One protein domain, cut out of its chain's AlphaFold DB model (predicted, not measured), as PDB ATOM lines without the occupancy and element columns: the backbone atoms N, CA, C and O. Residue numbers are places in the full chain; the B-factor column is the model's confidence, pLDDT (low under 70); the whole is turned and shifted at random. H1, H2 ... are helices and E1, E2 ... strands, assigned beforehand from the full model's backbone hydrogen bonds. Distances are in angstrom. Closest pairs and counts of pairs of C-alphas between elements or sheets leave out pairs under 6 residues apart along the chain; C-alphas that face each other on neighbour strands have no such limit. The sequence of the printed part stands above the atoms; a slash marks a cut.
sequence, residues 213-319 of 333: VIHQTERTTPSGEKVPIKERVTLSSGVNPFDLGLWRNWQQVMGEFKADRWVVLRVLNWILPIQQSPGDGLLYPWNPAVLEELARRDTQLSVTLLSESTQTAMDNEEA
ATOM      1  N   VAL A 213     -16.951  48.612  17.657       64.25
ATOM      2  CA  VAL A 213     -18.022  47.770  17.134       64.25
ATOM      3  C   VAL A 213     -18.256  46.659  18.145       64.25
ATOM      4  O   VAL A 213     -17.302  46.136  18.715       64.25
ATOM      5  N   ILE A 214     -19.512  46.301  18.405       61.94
ATOM      6  CA  ILE A 214     -19.800  45.047  19.101       61.94
ATOM      7  C   ILE A 214     -20.237  44.044  18.050       61.94
ATOM      8  O   ILE A 214     -21.256  44.201  17.378       61.94
ATOM      9  N   HIS A 215     -19.383  43.046  17.889       62.66
ATOM     10  CA  HIS A 215     -19.546  41.955  16.959       62.66
ATOM     11  C   HIS A 215     -20.151  40.768  17.706       62.66
ATOM     12  O   HIS A 215     -19.688  40.413  18.789       62.66
ATOM     13  N   GLN A 216     -21.227  40.194  17.173       62.22
ATOM     14  CA  GLN A 216     -21.840  39.007  17.759       62.22
ATOM     15  C   GLN A 216     -21.339  37.782  17.000       62.22
ATOM     16  O   GLN A 216     -21.565  37.659  15.800       62.22
ATOM     17  N   THR A 217     -20.678  36.885  17.721       61.97
ATOM     18  CA  THR A 217     -20.066  35.662  17.202       61.97
ATOM     19  C   THR A 217     -20.646  34.432  17.906       61.97
ATOM     20  O   THR A 217     -21.392  34.561  18.878       61.97
ATOM     21  N   GLU A 218     -20.355  33.228  17.422       64.88
ATOM     22  CA  GLU A 218     -20.801  31.969  18.033       64.88
ATOM     23  C   GLU A 218     -19.602  31.201  18.595       64.88
ATOM     24  O   GLU A 218     -18.619  30.968  17.895       64.88
ATOM     25  N   ARG A 219     -19.699  30.737  19.846       64.00
ATOM     26  CA  ARG A 219     -18.771  29.757  20.422       64.00
ATOM     27  C   ARG A 219     -19.401  28.380  20.406       64.00
ATOM     28  O   ARG A 219     -20.456  28.177  20.996       64.00
ATOM     29  N   THR A 220     -18.705  27.415  19.820       62.47
ATOM     30  CA  THR A 220     -19.045  26.001  19.983       62.47
ATOM     31  C   THR A 220     -18.499  25.509  21.322       62.47
ATOM     32  O   THR A 220     -17.310  25.633  21.611       62.47
ATOM     33  N   THR A 221     -19.378  24.994  22.170       64.81
ATOM     34  CA  THR A 221     -19.031  24.342  23.436       64.81
ATOM     35  C   THR A 221     -18.466  22.936  23.180       64.81
ATOM     36  O   THR A 221     -18.676  22.379  22.100       64.81
ATOM     37  N   PRO A 222     -17.788  22.312  24.163       58.38
ATOM     38  CA  PRO A 222     -17.278  20.943  24.025       58.38
ATOM     39  C   PRO A 222     -18.361  19.893  23.723       58.38
ATOM     40  O   PRO A 222     -18.068  18.858  23.136       58.38
ATOM     41  N   SER A 223     -19.620  20.162  24.089       64.50
ATOM     42  CA  SER A 223     -20.786  19.323  23.774       64.50
ATOM     43  C   SER A 223     -21.325  19.525  22.349       64.50
ATOM     44  O   SER A 223     -22.301  18.881  21.971       64.50
ATOM     45  N   GLY A 224     -20.717  20.412  21.552       63.44
ATOM     46  CA  GLY A 224     -21.156  20.761  20.198       63.44
ATOM     47  C   GLY A 224     -22.264  21.820  20.141       63.44
ATOM     48  O   GLY A 224     -22.699  22.186  19.050       63.44
ATOM     49  N   GLU A 225     -22.716  22.343  21.283       70.12
ATOM     50  CA  GLU A 225     -23.731  23.398  21.341       70.12
ATOM     51  C   GLU A 225     -23.118  24.757  20.982       70.12
ATOM     52  O   GLU A 225     -22.086  25.147  21.529       70.12
ATOM     53  N   LYS A 226     -23.763  25.491  20.073       64.12
ATOM     54  CA  LYS A 226     -23.358  26.842  19.673       64.12
ATOM     55  C   LYS A 226     -24.004  27.882  20.584       64.12
ATOM     56  O   LYS A 226     -25.224  28.019  20.597       64.12
ATOM     57  N   VAL A 227     -23.187  28.646  21.298       67.88
ATOM     58  CA  VAL A 227     -23.619  29.707  22.212       67.88
ATOM     59  C   VAL A 227     -23.226  31.071  21.634       67.88
ATOM     60  O   VAL A 227     -22.058  31.263  21.288       67.88
ATOM     61  N   PRO A 228     -24.152  32.042  21.528       64.62
ATOM     62  CA  PRO A 228     -23.820  33.378  21.048       64.62
ATOM     63  C   PRO A 228     -22.956  34.129  22.070       64.62
ATOM     64  O   PRO A 228     -23.293  34.208  23.252       64.62
ATOM     65  N   ILE A 229     -21.865  34.729  21.604       65.75
ATOM     66  CA  ILE A 229     -20.970  35.590  22.377       65.75
ATOM     67  C   ILE A 229     -20.961  36.978  21.744       65.75
ATOM     68  O   ILE A 229     -20.946  37.127  20.526       65.75
ATOM     69  N   LYS A 230     -20.968  38.015  22.580       64.56
ATOM     70  CA  LYS A 230     -20.755  39.394  22.138       64.56
ATOM     71  C   LYS A 230     -19.308  39.773  22.400       64.56
ATOM     72  O   LYS A 230     -18.895  39.841  23.555       64.56
ATOM     73  N   GLU A 231     -18.562  40.043  21.342       64.69
ATOM     74  CA  GLU A 231     -17.193  40.524  21.431       64.69
ATOM     75  C   GLU A 231     -17.139  42.020  21.120       64.69
ATOM     76  O   GLU A 231     -17.703  42.515  20.140       64.69
ATOM     77  N   ARG A 232     -16.453  42.773  21.981       66.44
ATOM     78  CA  ARG A 232     -16.201  44.193  21.757       66.44
ATOM     79  C   ARG A 232     -14.939  44.345  20.923       66.44
ATOM     80  O   ARG A 232     -13.833  44.164  21.419       66.44
ATOM     81  N   VAL A 233     -15.121  44.753  19.676       66.88
ATOM     82  CA  VAL A 233     -14.056  44.906  18.699       66.88
ATOM     83  C   VAL A 233     -13.816  46.385  18.426       66.88
ATOM     84  O   VAL A 233     -14.623  47.069  17.801       66.88
ATOM     85  N   THR A 234     -12.678  46.906  18.870       68.12
ATOM     86  CA  THR A 234     -12.271  48.267  18.504       68.12
ATOM     87  C   THR A 234     -11.620  48.233  17.126       68.12
ATOM     88  O   THR A 234     -10.624  47.532  16.917       68.12
ATOM     89  N   LEU A 235     -12.215  48.940  16.162       65.50
ATOM     90  CA  LEU A 235     -11.612  49.131  14.844       65.50
ATOM     91  C   LEU A 235     -10.407  50.066  14.966       65.50
ATOM     92  O   LEU A 235     -10.356  50.907  15.863       65.50
ATOM     93  N   SER A 236      -9.438  49.928  14.061       64.12
ATOM     94  CA  SER A 236      -8.287  50.828  14.032       64.12
ATOM     95  C   SER A 236      -8.725  52.278  13.805       64.12
ATOM     96  O   SER A 236      -9.657  52.561  13.042       64.12
ATOM     97  N   SER A 237      -8.036  53.203  14.479       63.16
ATOM     98  CA  SER A 237      -8.285  54.642  14.379       63.16
ATOM     99  C   SER A 237      -8.379  55.090  12.918       63.16
ATOM    100  O   SER A 237      -7.443  54.913  12.137       63.16
ATOM    101  N   GLY A 238      -9.503  55.713  12.561       65.81
ATOM    102  CA  GLY A 238      -9.729  56.295  11.235       65.81
ATOM    103  C   GLY A 238     -10.401  55.377  10.211       65.81
ATOM    104  O   GLY A 238     -10.694  55.843   9.109       65.81
ATOM    105  N   VAL A 239     -10.705  54.119  10.546       74.38
ATOM    106  CA  VAL A 239     -11.488  53.246   9.658       74.38
ATOM    107  C   VAL A 239     -12.963  53.639   9.701       74.38
ATOM    108  O   VAL A 239     -13.600  53.576  10.751       74.38
ATOM    109  N   ASN A 240     -13.522  54.022   8.549       82.81
ATOM    110  CA  ASN A 240     -14.955  54.265   8.407       82.81
ATOM    111  C   ASN A 240     -15.690  52.965   8.012       82.81
ATOM    112  O   ASN A 240     -15.530  52.503   6.877       82.81
ATOM    113  N   PRO A 241     -16.542  52.396   8.886       80.75
ATOM    114  CA  PRO A 241     -17.290  51.176   8.594       80.75
ATOM    115  C   PRO A 241     -18.391  51.362   7.550       80.75
ATOM    116  O   PRO A 241     -18.871  50.370   7.022       80.75
ATOM    117  N   PHE A 242     -18.789  52.592   7.220       87.19
ATOM    118  CA  PHE A 242     -19.827  52.861   6.217       87.19
ATOM    119  C   PHE A 242     -19.269  53.268   4.851       87.19
ATOM    120  O   PHE A 242     -20.041  53.511   3.922       87.19
ATOM    121  N   ASP A 243     -17.949  53.380   4.709       88.50
ATOM    122  CA  ASP A 243     -17.333  53.755   3.439       88.50
ATOM    123  C   ASP A 243     -17.380  52.587   2.439       88.50
ATOM    124  O   ASP A 243     -16.785  51.534   2.657       88.50
ATOM    125  N   LEU A 244     -18.097  52.777   1.331       85.62
ATOM    126  CA  LEU A 244     -18.222  51.823   0.224       85.62
ATOM    127  C   LEU A 244     -17.457  52.271  -1.031       85.62
ATOM    128  O   LEU A 244     -17.644  51.692  -2.107       85.62
ATOM    129  N   GLY A 245     -16.655  53.330  -0.921       87.62
ATOM    130  CA  GLY A 245     -16.040  54.036  -2.034       87.62
ATOM    131  C   GLY A 245     -16.904  55.179  -2.578       87.62
ATOM    132  O   GLY A 245     -18.137  55.154  -2.526       87.62
ATOM    133  N   LEU A 246     -16.230  56.175  -3.162       92.38
ATOM    134  CA  LEU A 246     -16.787  57.480  -3.553       92.38
ATOM    135  C   LEU A 246     -18.140  57.392  -4.281       92.38
ATOM    136  O   LEU A 246     -19.092  58.091  -3.932       92.38
ATOM    137  N   TRP A 247     -18.240  56.513  -5.281       92.88
ATOM    138  CA  TRP A 247     -19.438  56.387  -6.112       92.88
ATOM    139  C   TRP A 247     -20.619  55.750  -5.377       92.88
ATOM    140  O   TRP A 247     -21.736  56.262  -5.426       92.88
ATOM    141  N   ARG A 248     -20.382  54.652  -4.653       90.75
ATOM    142  CA  ARG A 248     -21.437  53.968  -3.892       90.75
ATOM    143  C   ARG A 248     -21.926  54.836  -2.737       90.75
ATOM    144  O   ARG A 248     -23.124  54.880  -2.471       90.75
ATOM    145  N   ASN A 249     -21.024  55.585  -2.108       92.31
ATOM    146  CA  ASN A 249     -21.363  56.550  -1.066       92.31
ATOM    147  C   ASN A 249     -22.258  57.675  -1.599       92.31
ATOM    148  O   ASN A 249     -23.280  57.998  -0.995       92.31
ATOM    149  N   TRP A 250     -21.932  58.209  -2.780       95.50
ATOM    150  CA  TRP A 250     -22.787  59.169  -3.478       95.50
ATOM    151  C   TRP A 250     -24.186  58.604  -3.753       95.50
ATOM    152  O   TRP A 250     -25.193  59.247  -3.447       95.50
ATOM    153  N   GLN A 251     -24.264  57.373  -4.265       94.19
ATOM    154  CA  GLN A 251     -25.533  56.703  -4.560       94.19
ATOM    155  C   GLN A 251     -26.387  56.441  -3.310       94.19
ATOM    156  O   GLN A 251     -27.613  56.507  -3.411       94.19
ATOM    157  N   GLN A 252     -25.783  56.227  -2.130       92.81
ATOM    158  CA  GLN A 252     -26.538  56.115  -0.870       92.81
ATOM    159  C   GLN A 252     -27.326  57.385  -0.530       92.81
ATOM    160  O   GLN A 252     -28.329  57.310   0.175       92.81
ATOM    161  N   VAL A 253     -26.879  58.553  -0.998       95.75
ATOM    162  CA  VAL A 253     -27.557  59.828  -0.734       95.75
ATOM    163  C   VAL A 253     -28.437  60.234  -1.907       95.75
ATOM    164  O   VAL A 253     -29.592  60.597  -1.695       95.75
ATOM    165  N   MET A 254     -27.920  60.167  -3.134       95.38
ATOM    166  CA  MET A 254     -28.588  60.734  -4.311       95.38
ATOM    167  C   MET A 254     -29.567  59.768  -4.983       95.38
ATOM    168  O   MET A 254     -30.542  60.212  -5.598       95.38
ATOM    169  N   GLY A 255     -29.348  58.464  -4.820       91.88
ATOM    170  CA  GLY A 255     -30.077  57.401  -5.502       91.88
ATOM    171  C   GLY A 255     -29.176  56.597  -6.434       91.88
ATOM    172  O   GLY A 255     -28.149  57.074  -6.914       91.88
ATOM    173  N   GLU A 256     -29.582  55.363  -6.708       88.62
ATOM    174  CA  GLU A 256     -28.846  54.450  -7.576       88.62
ATOM    175  C   GLU A 256     -28.774  54.961  -9.024       88.62
ATOM    176  O   GLU A 256     -29.725  55.537  -9.558       88.62
ATOM    177  N   PHE A 257     -27.647  54.701  -9.682       88.50
ATOM    178  CA  PHE A 257     -27.491  54.896 -11.119       88.50
ATOM    179  C   PHE A 257     -27.682  53.556 -11.828       88.50
ATOM    180  O   PHE A 257     -26.925  52.618 -11.589       88.50
ATOM    181  N   LYS A 258     -28.666  53.494 -12.727       88.94
ATOM    182  CA  LYS A 258     -28.901  52.364 -13.635       88.94
ATOM    183  C   LYS A 258     -29.049  52.885 -15.060       88.94
ATOM    184  O   LYS A 258     -29.829  53.813 -15.293       88.94
ATOM    185  N   ALA A 259     -28.322  52.289 -16.001       90.56
ATOM    186  CA  ALA A 259     -28.381  52.617 -17.425       90.56
ATOM    187  C   ALA A 259     -29.550  51.884 -18.113       90.56
ATOM    188  O   ALA A 259     -29.353  51.059 -18.997       90.56
ATOM    189  N   ASP A 260     -30.775  52.159 -17.660       93.50
ATOM    190  CA  ASP A 260     -32.015  51.646 -18.259       93.50
ATOM    191  C   ASP A 260     -32.890  52.811 -18.779       93.50
ATOM    192  O   ASP A 260     -32.500  53.978 -18.696       93.50
ATOM    193  N   ARG A 261     -34.093  52.520 -19.295       94.50
ATOM    194  CA  ARG A 261     -35.027  53.520 -19.859       94.50
ATOM    195  C   ARG A 261     -35.361  54.692 -18.912       94.50
ATOM    196  O   ARG A 261     -35.743  55.760 -19.378       94.50
ATOM    197  N   TRP A 262     -35.195  54.523 -17.604       91.56
ATOM    198  CA  TRP A 262     -35.445  55.525 -16.564       91.56
ATOM    199  C   TRP A 262     -34.193  56.316 -16.143       91.56
ATOM    200  O   TRP A 262     -34.257  57.096 -15.190       91.56
ATOM    201  N   VAL A 263     -33.050  56.144 -16.825       92.25
ATOM    202  CA  VAL A 263     -31.774  56.790 -16.456       92.25
ATOM    203  C   VAL A 263     -31.900  58.310 -16.363       92.25
ATOM    204  O   VAL A 263     -31.439  58.898 -15.387       92.25
ATOM    205  N   VAL A 264     -32.607  58.937 -17.308       91.75
ATOM    206  CA  VAL A 264     -32.823  60.390 -17.327       91.75
ATOM    207  C   VAL A 264     -33.579  60.842 -16.082       91.75
ATOM    208  O   VAL A 264     -33.159  61.790 -15.429       91.75
ATOM    209  N   LEU A 265     -34.645  60.139 -15.690       90.25
ATOM    210  CA  LEU A 265     -35.426  60.492 -14.502       90.25
ATOM    211  C   LEU A 265     -34.632  60.305 -13.204       90.25
ATOM    212  O   LEU A 265     -34.765  61.112 -12.288       90.25
ATOM    213  N   ARG A 266     -33.751  59.299 -13.130       90.50
ATOM    214  CA  ARG A 266     -32.855  59.123 -11.975       90.50
ATOM    215  C   ARG A 266     -31.805  60.225 -11.881       90.50
ATOM    216  O   ARG A 266     -31.599  60.756 -10.795       90.50
ATOM    217  N   VAL A 267     -31.202  60.617 -13.003       91.00
ATOM    218  CA  VAL A 267     -30.259  61.747 -13.041       91.00
ATOM    219  C   VAL A 267     -30.977  63.059 -12.718       91.00
ATOM    220  O   VAL A 267     -30.476  63.851 -11.923       91.00
ATOM    221  N   LEU A 268     -32.187  63.272 -13.240       92.50
ATOM    222  CA  LEU A 268     -33.003  64.425 -12.867       92.50
ATOM    223  C   LEU A 268     -33.326  64.424 -11.376       92.50
ATOM    224  O   LEU A 268     -33.274  65.480 -10.772       92.50
ATOM    225  N   ASN A 269     -33.572  63.275 -10.749       91.19
ATOM    226  CA  ASN A 269     -33.768  63.188  -9.301       91.19
ATOM    227  C   ASN A 269     -32.499  63.522  -8.489       91.19
ATOM    228  O   ASN A 269     -32.601  63.845  -7.307       91.19
ATOM    229  N   TRP A 270     -31.299  63.443  -9.071       93.88
ATOM    230  CA  TRP A 270     -30.076  63.906  -8.400       93.88
ATOM    231  C   TRP A 270     -29.999  65.428  -8.360       93.88
ATOM    232  O   TRP A 270     -29.475  65.998  -7.409       93.88
ATOM    233  N   ILE A 271     -30.554  66.079  -9.373       93.62
ATOM    234  CA  ILE A 271     -30.574  67.530  -9.502       93.62
ATOM    235  C   ILE A 271     -31.809  68.059  -8.755       93.62
ATOM    236  O   ILE A 271     -31.713  68.806  -7.784       93.62
ATOM    237  N   LEU A 272     -32.993  67.619  -9.141       94.19
ATOM    238  CA  LEU A 272     -34.259  68.115  -8.628       94.19
ATOM    239  C   LEU A 272     -34.565  67.575  -7.216       94.19
ATOM    240  O   LEU A 272     -34.334  66.392  -6.936       94.19
ATOM    241  N   PRO A 273     -35.135  68.409  -6.327       93.25
ATOM    242  CA  PRO A 273     -35.508  68.017  -4.970       93.25
ATOM    243  C   PRO A 273     -36.847  67.266  -4.957       93.25
ATOM    244  O   PRO A 273     -37.844  67.755  -4.438       93.25
ATOM    245  N   ILE A 274     -36.883  66.080  -5.572       90.44
ATOM    246  CA  ILE A 274     -38.120  65.297  -5.735       90.44
ATOM    247  C   ILE A 274     -38.190  64.177  -4.701       90.44
ATOM    248  O   ILE A 274     -39.136  64.103  -3.922       90.44
ATOM    249  N   GLN A 275     -37.193  63.291  -4.688       90.94
ATOM    250  CA  GLN A 275     -37.186  62.130  -3.799       90.94
ATOM    251  C   GLN A 275     -36.091  62.237  -2.750       90.94
ATOM    252  O   GLN A 275     -34.990  62.717  -3.030       90.94
ATOM    253  N   GLN A 276     -36.398  61.716  -1.564       91.56
ATOM    254  CA  GLN A 276     -35.459  61.559  -0.459       91.56
ATOM    255  C   GLN A 276     -34.349  60.555  -0.806       91.56
ATOM    256  O   GLN A 276     -34.390  59.879  -1.839       91.56
ATOM    257  N   SER A 277     -33.339  60.469   0.060       92.50
ATOM    258  CA  SER A 277     -32.296  59.451  -0.059       92.50
ATOM    259  C   SER A 277     -32.887  58.034   0.009       92.50
ATOM    260  O   SER A 277     -33.845  57.814   0.755       92.50
ATOM    261  N   PRO A 278     -32.342  57.072  -0.757       89.44
ATOM    262  CA  PRO A 278     -32.806  55.687  -0.733       89.44
ATOM    263  C   PRO A 278     -32.574  55.024   0.633       89.44
ATOM    264  O   PRO A 278     -31.679  55.411   1.382       89.44
ATOM    265  N   GLY A 279     -33.350  53.980   0.932       85.38
ATOM    266  CA  GLY A 279     -33.257  53.213   2.180       85.38
ATOM    267  C   GLY A 279     -34.152  53.743   3.306       85.38
ATOM    268  O   GLY A 279     -34.719  54.832   3.224       85.38
ATOM    269  N   ASP A 280     -34.278  52.957   4.373       80.12
ATOM    270  CA  ASP A 280     -35.151  53.223   5.529       80.12
ATOM    271  C   ASP A 280     -34.514  54.128   6.603       80.12
ATOM    272  O   ASP A 280     -35.182  54.604   7.535       80.12
ATOM    273  N   GLY A 281     -33.210  54.368   6.463       81.44
ATOM    274  CA  GLY A 281     -32.378  55.128   7.381       81.44
ATOM    275  C   GLY A 281     -32.100  54.431   8.715       81.44
ATOM    276  O   GLY A 281     -31.722  55.100   9.676       81.44
ATOM    277  N   LEU A 282     -32.365  53.127   8.798       78.00
ATOM    278  CA  LEU A 282     -32.124  52.294   9.975       78.00
ATOM    279  C   LEU A 282     -30.904  51.404   9.764       78.00
ATOM    280  O   LEU A 282     -30.085  51.271  10.670       78.00
ATOM    281  N   LEU A 283     -30.786  50.828   8.566       79.31
ATOM    282  CA  LEU A 283     -29.689  49.947   8.195       79.31
ATOM    283  C   LEU A 283     -28.833  50.591   7.107       79.31
ATOM    284  O   LEU A 283     -29.337  51.177   6.145       79.31
ATOM    285  N   TYR A 284     -27.518  50.456   7.260       81.56
ATOM    286  CA  TYR A 284     -26.534  50.947   6.306       81.56
ATOM    287  C   TYR A 284     -25.609  49.805   5.894       81.56
ATOM    288  O   TYR A 284     -25.226  49.009   6.750       81.56
ATOM    289  N   PRO A 285     -25.234  49.705   4.608       81.38
ATOM    290  CA  PRO A 285     -24.278  48.698   4.186       81.38
ATOM    291  C   PRO A 285     -22.911  48.996   4.795       81.38
ATOM    292  O   PRO A 285     -22.474  50.151   4.827       81.38
ATOM    293  N   TRP A 286     -22.248  47.937   5.241       79.25
ATOM    294  CA  TRP A 286     -20.919  48.002   5.825       79.25
ATOM    295  C   TRP A 286     -19.832  47.870   4.762       79.25
ATOM    296  O   TRP A 286     -20.017  47.229   3.724       79.25
ATOM    297  N   ASN A 287     -18.682  48.468   5.051       81.69
ATOM    298  CA  ASN A 287     -17.465  48.330   4.278       81.69
ATOM    299  C   ASN A 287     -17.045  46.846   4.259       81.69
ATOM    300  O   ASN A 287     -16.785  46.282   5.327       81.69
ATOM    301  N   PRO A 288     -16.934  46.212   3.076       75.44
ATOM    302  CA  PRO A 288     -16.547  44.808   2.967       75.44
ATOM    303  C   PRO A 288     -15.211  44.484   3.641       75.44
ATOM    304  O   PRO A 288     -15.088  43.423   4.240       75.44
ATOM    305  N   ALA A 289     -14.243  45.405   3.615       75.00
ATOM    306  CA  ALA A 289     -12.946  45.201   4.260       75.00
ATOM    307  C   ALA A 289     -13.065  45.129   5.792       75.00
ATOM    308  O   ALA A 289     -12.335  44.385   6.441       75.00
ATOM    309  N   VAL A 290     -14.008  45.876   6.374       75.75
ATOM    310  CA  VAL A 290     -14.300  45.806   7.813       75.75
ATOM    311  C   VAL A 290     -14.983  44.486   8.149       75.75
ATOM    312  O   VAL A 290     -14.620  43.855   9.134       75.75
ATOM    313  N   LEU A 291     -15.930  44.041   7.322       73.38
ATOM    314  CA  LEU A 291     -16.579  42.742   7.510       73.38
ATOM    315  C   LEU A 291     -15.581  41.584   7.407       73.38
ATOM    316  O   LEU A 291     -15.632  40.662   8.212       73.38
ATOM    317  N   GLU A 292     -14.648  41.648   6.457       71.88
ATOM    318  CA  GLU A 292     -13.598  40.642   6.301       71.88
ATOM    319  C   GLU A 292     -12.644  40.621   7.502       71.88
ATOM    320  O   GLU A 292     -12.283  39.548   7.980       71.88
ATOM    321  N   GLU A 293     -12.274  41.788   8.035       74.25
ATOM    322  CA  GLU A 293     -11.479  41.884   9.261       74.25
ATOM    323  C   GLU A 293     -12.198  41.247  10.458       74.25
ATOM    324  O   GLU A 293     -11.581  40.496  11.214       74.25
ATOM    325  N   LEU A 294     -13.503  41.495  10.610       72.00
ATOM    326  CA  LEU A 294     -14.314  40.883  11.666       72.00
ATOM    327  C   LEU A 294     -14.420  39.360  11.487       72.00
ATOM    328  O   LEU A 294     -14.180  38.622  12.437       72.00
ATOM    329  N   ALA A 295     -14.655  38.879  10.265       68.25
ATOM    330  CA  ALA A 295     -14.706  37.447   9.964       68.25
ATOM    331  C   ALA A 295     -13.358  36.739  10.206       68.25
ATOM    332  O   ALA A 295     -13.307  35.588  10.654       68.25
ATOM    333  N   ARG A 296     -12.234  37.424   9.944       69.38
ATOM    334  CA  ARG A 296     -10.896  36.896  10.246       69.38
ATOM    335  C   ARG A 296     -10.689  36.755  11.756       69.38
ATOM    336  O   ARG A 296     -10.134  35.747  12.191       69.38
ATOM    337  N   ARG A 297     -11.166  37.728  12.543       70.06
ATOM    338  CA  ARG A 297     -11.133  37.682  14.016       70.06
ATOM    339  C   ARG A 297     -12.012  36.569  14.575       70.06
ATOM    340  O   ARG A 297     -11.532  35.824  15.420       70.06
ATOM    341  N   ASP A 298     -13.213  36.368  14.032       67.50
ATOM    342  CA  ASP A 298     -14.073  35.232  14.401       67.50
ATOM    343  C   ASP A 298     -13.369  33.895  14.212       67.50
ATOM    344  O   ASP A 298     -13.396  33.024  15.081       67.50
ATOM    345  N   THR A 299     -12.702  33.740  13.066       67.94
ATOM    346  CA  THR A 299     -11.977  32.509  12.752       67.94
ATOM    347  C   THR A 299     -10.855  32.287  13.765       67.94
ATOM    348  O   THR A 299     -10.743  31.197  14.320       67.94
ATOM    349  N   GLN A 300     -10.068  33.321  14.078       71.06
ATOM    350  CA  GLN A 300      -9.011  33.236  15.091       71.06
ATOM    351  C   GLN A 300      -9.563  32.887  16.475       71.06
ATOM    352  O   GLN A 300      -9.058  31.960  17.105       71.06
ATOM    353  N   LEU A 301     -10.630  33.559  16.913       68.94
ATOM    354  CA  LEU A 301     -11.267  33.295  18.198       68.94
ATOM    355  C   LEU A 301     -11.788  31.855  18.270       68.94
ATOM    356  O   LEU A 301     -11.563  31.170  19.264       68.94
ATOM    357  N   SER A 302     -12.426  31.359  17.206       65.75
ATOM    358  CA  SER A 302     -12.916  29.978  17.156       65.75
ATOM    359  C   SER A 302     -11.782  28.954  17.296       65.75
ATOM    360  O   SER A 302     -11.921  27.987  18.044       65.75
ATOM    361  N   VAL A 303     -10.629  29.199  16.661       70.25
ATOM    362  CA  VAL A 303      -9.430  28.353  16.772       70.25
ATOM    363  C   VAL A 303      -8.866  28.389  18.193       70.25
ATOM    364  O   VAL A 303      -8.578  27.334  18.759       70.25
ATOM    365  N   THR A 304      -8.758  29.575  18.799       72.12
ATOM    366  CA  THR A 304      -8.287  29.725  20.184       72.12
ATOM    367  C   THR A 304      -9.199  28.984  21.158       72.12
ATOM    368  O   THR A 304      -8.718  28.158  21.932       72.12
ATOM    369  N   LEU A 305     -10.516  29.178  21.062       68.75
ATOM    370  CA  LEU A 305     -11.492  28.527  21.941       68.75
ATOM    371  C   LEU A 305     -11.497  26.997  21.790       68.75
ATOM    372  O   LEU A 305     -11.656  26.286  22.785       68.75
ATOM    373  N   LEU A 306     -11.298  26.479  20.573       69.19
ATOM    374  CA  LEU A 306     -11.145  25.040  20.339       69.19
ATOM    375  C   LEU A 306      -9.865  24.505  20.991       69.19
ATOM    376  O   LEU A 306      -9.912  23.474  21.666       69.19
ATOM    377  N   SER A 307      -8.745  25.219  20.857       73.12
ATOM    378  CA  SER A 307      -7.477  24.824  21.484       73.12
ATOM    379  C   SER A 307      -7.566  24.795  23.016       73.12
ATOM    380  O   SER A 307      -7.203  23.788  23.620       73.12
ATOM    381  N   GLU A 308      -8.172  25.812  23.642       75.88
ATOM    382  CA  GLU A 308      -8.434  25.856  25.089       75.88
ATOM    383  C   GLU A 308      -9.340  24.707  25.554       75.88
ATOM    384  O   GLU A 308      -9.075  24.080  26.582       75.88
ATOM    385  N   SER A 309     -10.397  24.391  24.792       71.44
ATOM    386  CA  SER A 309     -11.292  23.274  25.128       71.44
ATOM    387  C   SER A 309     -10.585  21.919  25.070       71.44
ATOM    388  O   SER A 309     -10.814  21.068  25.928       71.44
ATOM    389  N   THR A 310      -9.685  21.747  24.098       74.50
ATOM    390  CA  THR A 310      -8.914  20.513  23.912       74.50
ATOM    391  C   THR A 310      -7.896  20.349  25.037       74.50
ATOM    392  O   THR A 310      -7.812  19.275  25.628       74.50
ATOM    393  N   GLN A 311      -7.190  21.427  25.399       78.38
ATOM    394  CA  GLN A 311      -6.243  21.426  26.515       78.38
ATOM    395  C   GLN A 311      -6.942  21.099  27.841       78.38
ATOM    396  O   GLN A 311      -6.506  20.212  28.563       78.38
ATOM    397  N   THR A 312      -8.089  21.730  28.111       77.00
ATOM    398  CA  THR A 312      -8.868  21.473  29.334       77.00
ATOM    399  C   THR A 312      -9.337  20.015  29.420       77.00
ATOM    400  O   THR A 312      -9.346  19.423  30.498       77.00
ATOM    401  N   ALA A 313      -9.735  19.415  28.293       76.06
ATOM    402  CA  ALA A 313     -10.127  18.008  28.255       76.06
ATOM    403  C   ALA A 313      -8.943  17.075  28.565       76.06
ATOM    404  O   ALA A 313      -9.105  16.136  29.343       76.06
ATOM    405  N   MET A 314      -7.760  17.365  28.010       80.25
ATOM    406  CA  MET A 314      -6.536  16.612  28.294       80.25
ATOM    407  C   MET A 314      -6.127  16.717  29.768       80.25
ATOM    408  O   MET A 314      -5.857  15.694  30.395       80.25
ATOM    409  N   ASP A 315      -6.158  17.925  30.336       82.81
ATOM    410  CA  ASP A 315      -5.803  18.170  31.738       82.81
ATOM    411  C   ASP A 315      -6.753  17.421  32.695       82.81
ATOM    412  O   ASP A 315      -6.321  16.827  33.687       82.81
ATOM    413  N   ASN A 316      -8.054  17.380  32.378       83.00
ATOM    414  CA  ASN A 316      -9.047  16.628  33.152       83.00
ATOM    415  C   ASN A 316      -8.821  15.109  33.074       83.00
ATOM    416  O   ASN A 316      -8.975  14.407  34.077       83.00
ATOM    417  N   GLU A 317      -8.459  14.584  31.900       84.62
ATOM    418  CA  GLU A 317      -8.162  13.159  31.734       84.62
ATOM    419  C   GLU A 317      -6.895  12.763  32.511       84.62
ATOM    420  O   GLU A 317      -6.866  11.725  33.179       84.62
ATOM    421  N   GLU A 318      -5.867  13.614  32.498       85.81
ATOM    422  CA  GLU A 318      -4.641  13.410  33.270       85.81
ATOM    423  C   GLU A 318      -4.896  13.461  34.784       85.81
ATOM    424  O   GLU A 318      -4.441  12.576  35.516       85.81
ATOM    425  N   ALA A 319      -5.698  14.423  35.256       80.56
ATOM    426  CA  ALA A 319      -6.113  14.514  36.656       80.56
ATOM    427  C   ALA A 319      -6.899  13.274  37.114       80.56
ATOM    428  O   ALA A 319      -6.660  12.754  38.208       80.56
TER     429      ALA A 319
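AT A GLANCE: This is residues 213 to 319 of the 333 residues of the protein "Palmitoyltransferase" of Protomyces lactucae-debilis (UniProt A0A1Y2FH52). A long rod in which one long helix, H3, makes one part of the length, with a two-stranded hairpin, E1 and E2, beside its residues 291 to 309, and a small loose head of two short helices, H1 and H2, and loops beyond its first residue. The last residues of H3, 314 to 319, stick out at the end away from the head, and residues 259 to 265 stick out at the head. The printed part has 107 residues with two named strands and three named helices, in the order E1, E2, H1, H2, H3; the strands form an antiparallel sheet of order E1 - E2, and the class is mixed, helices and strands. The whole is extended, with a radius of gyration of the C-alphas of 22.3 A and spans of 76 by 29 by 22 A.

HOW THE PARTS SIT: Strand E1, residues 213 to 220, and strand E2, residues 226 to 234, form a hairpin and are antiparallel, with 151 degrees between their directions. N 213 and O 233 are within hydrogen-bond range at 2.8 A, and so are N 219 and O 227 at 2.8 A. Helix H3, residues 288 to 319, has 6 pairs of C-alphas within 8 A of E1; the closest are those of Thr 217 and Asp 298, 6.6 A apart. E2 and H3 are near each other, with 5 pairs of C-alphas within 10 A. Helix H1, residues 246 to 254, and helix H2, residues 263 to 271, are close but not clearly touching and about perpendicular at 80 degrees; their closest C-alphas, of Met 254 and Trp 270, are 5.4 A apart. H1 and H3 are apart, and so are H2 and H3. Every O i to N i+4 pair is within hydrogen-bond range in H2 and H3; in H1 it is 4 of 5.

IN THESE COORDINATES: E1 begins at C-alpha 213, (-18.022, 47.770, 17.134), and is 22.0 A long. E2 is 24.2 A long. H1 measures 12.3 A and H2 12.9 A; C-alpha 263, the first of H2, is at (-31.774, 56.790, -16.456). H3 is 46.5 A long and ends at C-alpha 319, (-6.113, 14.514, 36.656).

THE WHOLE: The two C-alphas farthest apart, those of Val 264 and Ala 319, are 75.7 A apart. The printed part has no cut. The links E2 to H1, 11 residues, and H2 to H3, 16 residues, are long; E1 to E2 is tight and H1 to H2 is short. The mean pLDDT of the printed part is 78.5, and 33 residues are under 70, among them residues 213 to 224 and 226 to 238.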